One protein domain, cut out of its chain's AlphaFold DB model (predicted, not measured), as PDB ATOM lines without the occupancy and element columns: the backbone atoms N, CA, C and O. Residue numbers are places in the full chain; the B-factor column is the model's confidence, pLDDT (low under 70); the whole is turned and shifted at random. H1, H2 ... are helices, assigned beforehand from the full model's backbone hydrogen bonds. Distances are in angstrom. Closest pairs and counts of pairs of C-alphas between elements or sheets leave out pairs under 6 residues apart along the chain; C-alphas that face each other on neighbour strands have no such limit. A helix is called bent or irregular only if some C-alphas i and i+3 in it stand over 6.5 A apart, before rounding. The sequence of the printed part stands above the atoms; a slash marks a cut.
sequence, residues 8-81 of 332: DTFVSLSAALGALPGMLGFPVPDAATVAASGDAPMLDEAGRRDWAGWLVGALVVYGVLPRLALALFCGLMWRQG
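AT A GLANCE: This is residues 8 to 81 of the 332 residues of the protein "DUF2868 domain-containing protein" of Rhodocyclaceae bacterium (UniProt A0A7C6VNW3). A small body of H1, H2 and H3a has one long arm, residues 63 to 81 of H3, which sticks out free and makes the length. The 74 printed residues, class all helix, hold H1, H2 and H3 in that order and no named strand. The whole is only just loose, close to extended, with a radius of gyration of the C-alphas of 16.5 A and spans of 56 by 24 by 18 A.

HOW THE PARTS SIT: H1, residues 8 to 23, touches H2, residues 31 to 36, with residues 8 to 15 alone; the closest C-alphas, of Val 11 and Ala 31, are 5.7 A apart. H3, residues 45 to 81, was assigned as one helix by its hydrogen bonds but is bent, with C-alphas 62 and 65 6.5 A apart; its arms H3a, residues 45 to 62, and H3b, residues 65 to 81, stand at a shallow tilt of 27 degrees. H1 touches H3a with residues 17 to 22 alone, closest at the C-alphas of Pro 21 and Gly 57, 5.1 A. H3b is apart from H1 and H2. Every O i to N i+4 pair is within hydrogen-bond range in H2, H3a and H3b, and 10 of 12 in H1.

IN THESE COORDINATES: H1 begins at C-alpha 8 (40.380, -10.946, -42.219), measures 22.2 A and is only just irregular, with C-alphas 17 and 20 6.9 A apart. H2 measures 8.6 A, H3a 25.6 A and H3b 23.8 A, ending at C-alpha 81 (32.392, -60.140, -33.194).

THE WHOLE: The C-alphas farthest apart, of Pro 41 and Gly 81, are 57.0 A apart. The printed part has no cut, both links are short, and residues 36 to 43 are under pLDDT 70.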
ATOM      1  N   ASP A   8      39.554 -10.027 -41.422       80.19
ATOM      2  CA  ASP A   8      40.380 -10.946 -42.219       80.19
ATOM      3  C   ASP A   8      40.517 -12.337 -41.573       80.19
ATOM      4  O   ASP A   8      40.570 -13.368 -42.255       80.19
ATOM      5  N   THR A   9      40.522 -12.396 -40.239       82.00
ATOM      6  CA  THR A   9      40.545 -13.664 -39.502       82.00
ATOM      7  C   THR A   9      39.227 -14.421 -39.668       82.00
ATOM      8  O   THR A   9      39.226 -15.643 -39.794       82.00
ATOM      9  N   PHE A  10      38.095 -13.714 -39.725       79.31
ATOM     10  CA  PHE A  10      36.790 -14.334 -39.959       79.31
ATOM     11  C   PHE A  10      36.654 -14.868 -41.395       79.31
ATOM     12  O   PHE A  10      36.150 -15.978 -41.593       79.31
ATOM     13  N   VAL A  11      37.178 -14.136 -42.386       83.31
ATOM     14  CA  VAL A  11      37.246 -14.575 -43.792       83.31
ATOM     15  C   VAL A  11      38.096 -15.836 -43.932       83.31
ATOM     16  O   VAL A  11      37.637 -16.838 -44.481       83.31
ATOM     17  N   SER A  12      39.317 -15.819 -43.395       85.38
ATOM     18  CA  SER A  12      40.227 -16.969 -43.482       85.38
ATOM     19  C   SER A  12      39.695 -18.204 -42.749       85.38
ATOM     20  O   SER A  12      39.787 -19.310 -43.281       85.38
ATOM     21  N   LEU A  13      39.078 -18.038 -41.574       84.69
ATOM     22  CA  LEU A  13      38.479 -19.144 -40.826       84.69
ATOM     23  C   LEU A  13      37.281 -19.760 -41.562       84.69
ATOM     24  O   LEU A  13      37.182 -20.984 -41.654       84.69
ATOM     25  N   SER A  14      36.393 -18.928 -42.112       84.38
ATOM     26  CA  SER A  14      35.219 -19.389 -42.865       84.38
ATOM     27  C   SER A  14      35.630 -20.130 -44.141       84.38
ATOM     28  O   SER A  14      35.070 -21.184 -44.448       84.38
ATOM     29  N   ALA A  15      36.668 -19.647 -44.832       85.06
ATOM     30  CA  ALA A  15      37.255 -20.319 -45.990       85.06
ATOM     31  C   ALA A  15      37.924 -21.654 -45.615       85.06
ATOM     32  O   ALA A  15      37.716 -22.660 -46.292       85.06
ATOM     33  N   ALA A  16      38.679 -21.699 -44.512       87.94
ATOM     34  CA  ALA A  16      39.336 -22.919 -44.045       87.94
ATOM     35  C   ALA A  16      38.322 -24.006 -43.647       87.94
ATOM     36  O   ALA A  16      38.457 -25.160 -44.057       87.94
ATOM     37  N   LEU A  17      37.275 -23.636 -42.902       88.50
ATOM     38  CA  LEU A  17      36.173 -24.538 -42.543       88.50
ATOM     39  C   LEU A  17      35.291 -24.890 -43.751       88.50
ATOM     40  O   LEU A  17      34.692 -25.959 -43.786       88.50
ATOM     41  N   GLY A  18      35.221 -24.010 -44.751       88.06
ATOM     42  CA  GLY A  18      34.501 -24.238 -46.001       88.06
ATOM     43  C   GLY A  18      35.239 -25.122 -47.007       88.06
ATOM     44  O   GLY A  18      34.596 -25.640 -47.912       88.06
ATOM     45  N   ALA A  19      36.547 -25.351 -46.859       88.81
ATOM     46  CA  ALA A  19      37.345 -26.065 -47.859       88.81
ATOM     47  C   ALA A  19      36.857 -27.506 -48.107       88.81
ATOM     48  O   ALA A  19      36.658 -27.902 -49.255       88.81
ATOM     49  N   LEU A  20      36.613 -28.284 -47.044       89.94
ATOM     50  CA  LEU A  20      36.141 -29.670 -47.178       89.94
ATOM     51  C   LEU A  20      34.670 -29.764 -47.628       89.94
ATOM     52  O   LEU A  20      34.401 -30.527 -48.557       89.94
ATOM     53  N   PRO A  21      33.716 -29.002 -47.053       89.69
ATOM     54  CA  PRO A  21      32.364 -28.915 -47.606       89.69
ATOM     55  C   PRO A  21      32.334 -28.451 -49.069       89.69
ATOM     56  O   PRO A  21      31.594 -29.018 -49.871       89.69
ATOM     57  N   GLY A  22      33.176 -27.486 -49.445       88.44
ATOM     58  CA  GLY A  22      33.286 -26.981 -50.814       88.44
ATOM     59  C   GLY A  22      33.742 -28.046 -51.810       88.44
ATOM     60  O   GLY A  22      33.172 -28.157 -52.892       88.44
ATOM     61  N   MET A  23      34.689 -28.913 -51.424       89.62
ATOM     62  CA  MET A  23      35.083 -30.073 -52.243       89.62
ATOM     63  C   MET A  23      33.931 -31.058 -52.487       89.62
ATOM     64  O   MET A  23      33.935 -31.772 -53.487       89.62
ATOM     65  N   LEU A  24      32.945 -31.099 -51.588       88.31
ATOM     66  CA  LEU A  24      31.745 -31.932 -51.702       88.31
ATOM     67  C   LEU A  24      30.582 -31.215 -52.410       88.31
ATOM     68  O   LEU A  24      29.500 -31.787 -52.527       88.31
ATOM     69  N   GLY A  25      30.801 -29.992 -52.904       87.94
ATOM     70  CA  GLY A  25      29.824 -29.223 -53.674       87.94
ATOM     71  C   GLY A  25      28.896 -28.339 -52.840       87.94
ATOM     72  O   GLY A  25      27.921 -27.822 -53.381       87.94
ATOM     73  N   PHE A  26      29.169 -28.145 -51.544       88.50
ATOM     74  CA  PHE A  26      28.441 -27.148 -50.755       88.50
ATOM     75  C   PHE A  26      28.901 -25.731 -51.123       88.50
ATOM     76  O   PHE A  26      30.097 -25.522 -51.342       88.50
ATOM     77  N   PRO A  27      27.984 -24.746 -51.181       85.12
ATOM     78  CA  PRO A  27      28.365 -23.365 -51.441       85.12
ATOM     79  C   PRO A  27      29.240 -22.847 -50.295       85.12
ATOM     80  O   PRO A  27      28.991 -23.138 -49.123       85.12
ATOM     81  N   VAL A  28      30.278 -22.091 -50.643       82.38
ATOM     82  CA  VAL A  28      31.168 -21.427 -49.688       82.38
ATOM     83  C   VAL A  28      31.051 -19.927 -49.944       82.38
ATOM     84  O   VAL A  28      31.304 -19.512 -51.078       82.38
ATOM     85  N   PRO A  29      30.652 -19.118 -48.946       79.31
ATOM     86  CA  PRO A  29      30.510 -17.681 -49.132       79.31
ATOM     87  C   PRO A  29      31.866 -17.066 -49.496       79.31
ATOM     88  O   PRO A  29      32.894 -17.405 -48.902       79.31
ATOM     89  N   ASP A  30      31.874 -16.178 -50.491       77.44
ATOM     90  CA  ASP A  30      33.099 -15.515 -50.931       77.44
ATOM     91  C   ASP A  30      33.606 -14.497 -49.887       77.44
ATOM     92  O   ASP A  30      32.896 -14.087 -48.963       77.44
ATOM     93  N   ALA A  31      34.866 -14.074 -50.021       76.19
ATOM     94  CA  ALA A  31      35.489 -13.151 -49.072       76.19
ATOM     95  C   ALA A  31      34.754 -11.799 -48.976       76.19
ATOM     96  O   ALA A  31      34.713 -11.204 -47.899       76.19
ATOM     97  N   ALA A  32      34.150 -11.338 -50.075       70.75
ATOM     98  CA  ALA A  32      33.391 -10.091 -50.121       70.75
ATOM     99  C   ALA A  32      32.074 -10.197 -49.332       70.75
ATOM    100  O   ALA A  32      31.729  -9.292 -48.575       70.75
ATOM    101  N   THR A  33      31.386 -11.331 -49.442       72.50
ATOM    102  CA  THR A  33      30.146 -11.666 -48.735       72.50
ATOM    103  C   THR A  33      30.410 -11.826 -47.243       72.50
ATOM    104  O   THR A  33      29.634 -11.346 -46.424       72.50
ATOM    105  N   VAL A  34      31.532 -12.449 -46.870       73.38
ATOM    106  CA  VAL A  34      31.936 -12.611 -45.467       73.38
ATOM    107  C   VAL A  34      32.345 -11.277 -44.831       73.38
ATOM    108  O   VAL A  34      31.983 -11.021 -43.684       73.38
ATOM    109  N   ALA A  35      33.040 -10.408 -45.571       71.69
ATOM    110  CA  ALA A  35      33.385  -9.061 -45.114       71.69
ATOM    111  C   ALA A  35      32.144  -8.162 -44.959       71.69
ATOM    112  O   ALA A  35      32.042  -7.423 -43.980       71.69
ATOM    113  N   ALA A  36      31.175  -8.272 -45.876       68.88
ATOM    114  CA  ALA A  36      29.916  -7.530 -45.820       68.88
ATOM    115  C   ALA A  36      28.995  -7.979 -44.668       68.88
ATOM    116  O   ALA A  36      28.229  -7.172 -44.153       68.88
ATOM    117  N   SER A  37      29.091  -9.232 -44.205       63.78
ATOM    118  CA  SER A  37      28.289  -9.744 -43.079       63.78
ATOM    119  C   SER A  37      28.534  -9.027 -41.740       63.78
ATOM    120  O   SER A  37      27.709  -9.157 -40.835       63.78
ATOM    121  N   GLY A  38      29.653  -8.305 -41.583       62.53
ATOM    122  CA  GLY A  38      29.982  -7.552 -40.363       62.53
ATOM    123  C   GLY A  38      29.214  -6.232 -40.203       62.53
ATOM    124  O   GLY A  38      29.014  -5.788 -39.074       62.53
ATOM    125  N   ASP A  39      28.746  -5.653 -41.310       60.72
ATOM    126  CA  ASP A  39      27.936  -4.434 -41.361       60.72
ATOM    127  C   ASP A  39      26.535  -4.811 -41.869       60.72
ATOM    128  O   ASP A  39      26.268  -4.846 -43.068       60.72
ATOM    129  N   ALA A  40      25.608  -5.151 -40.972       53.88
ATOM    130  CA  ALA A  40      24.230  -5.440 -41.386       53.88
ATOM    131  C   ALA A  40      23.559  -4.152 -41.924       53.88
ATOM    132  O   ALA A  40      23.596  -3.133 -41.230       53.88
ATOM    133  N   PRO A  41      22.905  -4.180 -43.110       49.44
ATOM    134  CA  PRO A  41      21.740  -5.040 -43.329       49.44
ATOM    135  C   PRO A  41      21.674  -5.765 -44.694       49.44
ATOM    136  O   PRO A  41      22.063  -5.248 -45.733       49.44
ATOM    137  N   MET A  42      21.032  -6.939 -44.668       52.94
ATOM    138  CA  MET A  42      20.544  -7.737 -45.805       52.94
ATOM    139  C   MET A  42      21.592  -8.214 -46.818       52.94
ATOM    140  O   MET A  42      21.752  -7.670 -47.905       52.94
ATOM    141  N   LEU A  43      22.171  -9.378 -46.519       59.84
ATOM    142  CA  LEU A  43      22.528 -10.320 -47.573       59.84
ATOM    143  C   LEU A  43      21.270 -10.574 -48.415       59.84
ATOM    144  O   LEU A  43      20.231 -10.985 -47.877       59.84
ATOM    145  N   ASP A  44      21.366 -10.315 -49.716       71.62
ATOM    146  CA  ASP A  44      20.376 -10.743 -50.700       71.62
ATOM    147  C   ASP A  44      20.015 -12.227 -50.476       71.62
ATOM    148  O   ASP A  44      20.746 -12.995 -49.840       71.62
ATOM    149  N   GLU A  45      18.862 -12.657 -50.973       80.19
ATOM    150  CA  GLU A  45      18.398 -14.041 -50.861       80.19
ATOM    151  C   GLU A  45      19.476 -15.052 -51.311       80.19
ATOM    152  O   GLU A  45      19.607 -16.115 -50.703       80.19
ATOM    153  N   ALA A  46      20.297 -14.700 -52.308       79.12
ATOM    154  CA  ALA A  46      21.458 -15.485 -52.726       79.12
ATOM    155  C   ALA A  46      22.503 -15.654 -51.605       79.12
ATOM    156  O   ALA A  46      22.858 -16.782 -51.268       79.12
ATOM    157  N   GLY A  47      22.907 -14.567 -50.942       79.06
ATOM    158  CA  GLY A  47      23.868 -14.628 -49.838       79.06
ATOM    159  C   GLY A  47      23.343 -15.443 -48.652       79.06
ATOM    160  O   GLY A  47      24.075 -16.243 -48.075       79.06
ATOM    161  N   ARG A  48      22.049 -15.328 -48.316       82.94
ATOM    162  CA  ARG A  48      21.436 -16.174 -47.269       82.94
ATOM    163  C   ARG A  48      21.480 -17.662 -47.618       82.94
ATOM    164  O   ARG A  48      21.705 -18.479 -46.724       82.94
ATOM    165  N   ARG A  49      21.286 -18.022 -48.891       84.38
ATOM    166  CA  ARG A  49      21.396 -19.415 -49.358       84.38
ATOM    167  C   ARG A  49      22.822 -19.938 -49.272       84.38
ATOM    168  O   ARG A  49      22.994 -21.066 -48.819       84.38
ATOM    169  N   ASP A  50      23.815 -19.126 -49.617       85.50
ATOM    170  CA  ASP A  50      25.224 -19.522 -49.513       85.50
ATOM    171  C   ASP A  50      25.633 -19.761 -48.057       85.50
ATOM    172  O   ASP A  50      26.245 -20.781 -47.742       85.50
ATOM    173  N   TRP A  51      25.201 -18.896 -47.133       85.69
ATOM    174  CA  TRP A  51      25.425 -19.088 -45.697       85.69
ATOM    175  C   TRP A  51      24.719 -20.327 -45.143       85.69
ATOM    176  O   TRP A  51      25.320 -21.100 -44.393       85.69
ATOM    177  N   ALA A  52      23.452 -20.540 -45.507       88.44
ATOM    178  CA  ALA A  52      22.709 -21.721 -45.082       88.44
ATOM    179  C   ALA A  52      23.348 -23.006 -45.627       88.44
ATOM    180  O   ALA A  52      23.530 -23.968 -44.882       88.44
ATOM    181  N   GLY A  53      23.742 -23.012 -46.902       90.25
ATOM    182  CA  GLY A  53      24.409 -24.144 -47.536       90.25
ATOM    183  C   GLY A  53      25.785 -24.430 -46.935       90.25
ATOM    184  O   GLY A  53      26.101 -25.595 -46.695       90.25
ATOM    185  N   TRP A  54      26.559 -23.397 -46.593       90.69
ATOM    186  CA  TRP A  54      27.834 -23.547 -45.892       90.69
ATOM    187  C   TRP A  54      27.658 -24.143 -44.488       90.69
ATOM    188  O   TRP A  54      28.344 -25.105 -44.142       90.69
ATOM    189  N   LEU A  55      26.697 -23.646 -43.696       90.25
ATOM    190  CA  LEU A  55      26.400 -24.178 -42.356       90.25
ATOM    191  C   LEU A  55      25.920 -25.635 -42.404       90.25
ATOM    192  O   LEU A  55      26.361 -26.464 -41.606       90.25
ATOM    193  N   VAL A  56      25.036 -25.959 -43.353       94.00
ATOM    194  CA  VAL A  56      24.561 -27.332 -43.579       94.00
ATOM    195  C   VAL A  56      25.726 -28.228 -43.997       94.00
ATOM    196  O   VAL A  56      25.889 -29.313 -43.441       94.00
ATOM    197  N   GLY A  57      26.572 -27.764 -44.918       92.50
ATOM    198  CA  GLY A  57      27.772 -28.474 -45.349       92.50
ATOM    199  C   GLY A  57      28.721 -28.759 -44.190       92.50
ATOM    200  O   GLY A  57      29.126 -29.902 -43.991       92.50
ATOM    201  N   ALA A  58      29.011 -27.757 -43.359       91.00
ATOM    202  CA  ALA A  58      29.842 -27.920 -42.172       91.00
ATOM    203  C   ALA A  58      29.242 -28.932 -41.175       91.00
ATOM    204  O   ALA A  58      29.951 -29.821 -40.698       91.00
ATOM    205  N   LEU A  59      27.933 -28.865 -40.903       94.62
ATOM    206  CA  LEU A  59      27.240 -29.823 -40.035       94.62
ATOM    207  C   LEU A  59      27.319 -31.256 -40.578       94.62
ATOM    208  O   LEU A  59      27.564 -32.199 -39.820       94.62
ATOM    209  N   VAL A  60      27.112 -31.438 -41.882       95.19
ATOM    210  CA  VAL A  60      27.142 -32.759 -42.516       95.19
ATOM    211  C   VAL A  60      28.556 -33.331 -42.500       95.19
ATOM    212  O   VAL A  60      28.746 -34.457 -42.043       95.19
ATOM    213  N   VAL A  61      29.549 -32.559 -42.940       95.00
ATOM    214  CA  VAL A  61      30.932 -33.025 -43.116       95.00
ATOM    215  C   VAL A  61      31.638 -33.247 -41.785       95.00
ATOM    216  O   VAL A  61      32.287 -34.275 -41.609       95.00
ATOM    217  N   TYR A  62      31.494 -32.324 -40.833       94.19
ATOM    218  CA  TYR A  62      32.205 -32.396 -39.552       94.19
ATOM    219  C   TYR A  62      31.375 -33.002 -38.418       94.19
ATOM    220  O   TYR A  62      31.932 -33.415 -37.404       94.19
ATOM    221  N   GLY A  63      30.051 -33.078 -38.565       95.06
ATOM    222  CA  GLY A  63      29.157 -33.623 -37.544       95.06
ATOM    223  C   GLY A  63      28.592 -34.992 -37.910       95.06
ATOM    224  O   GLY A  63      28.783 -35.963 -37.177       95.06
ATOM    225  N   VAL A  64      27.857 -35.072 -39.019       96.44
ATOM    226  CA  VAL A  64      27.071 -36.265 -39.375       96.44
ATOM    227  C   VAL A  64      27.953 -37.377 -39.938       96.44
ATOM    228  O   VAL A  64      27.914 -38.501 -39.440       96.44
ATOM    229  N   LEU A  65      28.779 -37.070 -40.936       95.81
ATOM    230  CA  LEU A  65      29.629 -38.031 -41.635       95.81
ATOM    231  C   LEU A  65      30.581 -38.795 -40.693       95.81
ATOM    232  O   LEU A  65      30.555 -40.027 -40.730       95.81
ATOM    233  N   PRO A  66      31.357 -38.151 -39.793       96.38
ATOM    234  CA  PRO A  66      32.240 -38.886 -38.887       96.38
ATOM    235  C   PRO A  66      31.467 -39.773 -37.908       96.38
ATOM    236  O   PRO A  66      31.900 -40.888 -37.617       96.38
ATOM    237  N   ARG A  67      30.294 -39.331 -37.431       97.31
ATOM    238  CA  ARG A  67      29.441 -40.147 -36.553       97.31
ATOM    239  C   ARG A  67      28.878 -41.361 -37.278       97.31
ATOM    240  O   ARG A  67      28.891 -42.446 -36.709       97.31
ATOM    241  N   LEU A  68      28.425 -41.204 -38.523       97.56
ATOM    242  CA  LEU A  68      27.960 -42.325 -39.343       97.56
ATOM    243  C   LEU A  68      29.092 -43.309 -39.643       97.56
ATOM    244  O   LEU A  68      28.884 -44.516 -39.540       97.56
ATOM    245  N   ALA A  69      30.294 -42.813 -39.949       97.31
ATOM    246  CA  ALA A  69      31.467 -43.654 -40.164       97.31
ATOM    247  C   ALA A  69      31.811 -44.475 -38.910       97.31
ATOM    248  O   ALA A  69      31.985 -45.691 -39.000       97.31
ATOM    249  N   LEU A  70      31.832 -43.841 -37.732       97.62
ATOM    250  CA  LEU A  70      32.060 -44.522 -36.453       97.62
ATOM    251  C   LEU A  70      30.937 -45.509 -36.117       97.62
ATOM    252  O   LEU A  70      31.220 -46.633 -35.717       97.62
ATOM    253  N   ALA A  71      29.673 -45.129 -36.308       97.25
ATOM    254  CA  ALA A  71      28.530 -46.003 -36.059       97.25
ATOM    255  C   ALA A  71      28.560 -47.242 -36.966       97.25
ATOM    256  O   ALA A  71      28.350 -48.358 -36.490       97.25
ATOM    257  N   LEU A  72      28.883 -47.065 -38.251       98.00
ATOM    258  CA  LEU A  72      29.050 -48.168 -39.190       98.00
ATOM    259  C   LEU A  72      30.230 -49.053 -38.788       98.00
ATOM    260  O   LEU A  72      30.081 -50.269 -38.750       98.00
ATOM    261  N   PHE A  73      31.376 -48.464 -38.444       97.88
ATOM    262  CA  PHE A  73      32.547 -49.210 -37.988       97.88
ATOM    263  C   PHE A  73      32.237 -50.041 -36.734       97.88
ATOM    264  O   PHE A  73      32.464 -51.250 -36.728       97.88
ATOM    265  N   CYS A  74      31.632 -49.432 -35.712       97.25
ATOM    266  CA  CYS A  74      31.185 -50.121 -34.502       97.25
ATOM    267  C   CYS A  74      30.169 -51.225 -34.819       97.25
ATOM    268  O   CYS A  74      30.282 -52.330 -34.294       97.25
ATOM    269  N   GLY A  75      29.207 -50.965 -35.706       97.06
ATOM    270  CA  GLY A  75      28.221 -51.953 -36.134       97.06
ATOM    271  C   GLY A  75      28.843 -53.124 -36.898       97.06
ATOM    272  O   GLY A  75      28.465 -54.273 -36.682       97.06
ATOM    273  N   LEU A  76      29.827 -52.871 -37.762       96.56
ATOM    274  CA  LEU A  76      30.565 -53.915 -38.474       96.56
ATOM    275  C   LEU A  76      31.400 -54.754 -37.507       96.56
ATOM    276  O   LEU A  76      31.318 -55.980 -37.562       96.56
ATOM    277  N   MET A  77      32.131 -54.113 -36.595       95.00
ATOM    278  CA  MET A  77      32.909 -54.789 -35.556       95.00
ATOM    279  C   MET A  77      32.019 -55.625 -34.638       95.00
ATOM    280  O   MET A  77      32.343 -56.778 -34.371       95.00
ATOM    281  N   TRP A  78      30.862 -55.097 -34.227       94.62
ATOM    282  CA  TRP A  78      29.854 -55.863 -33.495       94.62
ATOM    283  C   TRP A  78      29.429 -57.081 -34.304       94.62
ATOM    284  O   TRP A  78      29.501 -58.197 -33.807       94.62
ATOM    285  N   ARG A  79      28.981 -56.896 -35.554       92.31
ATOM    286  CA  ARG A  79      28.465 -57.992 -36.389       92.31
ATOM    287  C   ARG A  79      29.521 -59.057 -36.666       92.31
ATOM    288  O   ARG A  79      29.183 -60.233 -36.756       92.31
ATOM    289  N   GLN A  80      30.780 -58.668 -36.835       91.31
ATOM    290  CA  GLN A  80      31.891 -59.609 -36.970       91.31
ATOM    291  C   GLN A  80      32.175 -60.322 -35.643       91.31
ATOM    292  O   GLN A  80      32.289 -61.545 -35.628       91.31
ATOM    293  N   GLY A  81      32.204 -59.586 -34.531       88.06
ATOM    294  CA  GLY A  81      32.392 -60.140 -33.194       88.06
ATOM    295  C   GLY A  81      31.307 -61.149 -32.828       88.06
ATOM    296  O   GLY A  81      31.620 -62.248 -32.383       88.06
TER     297      GLY A  81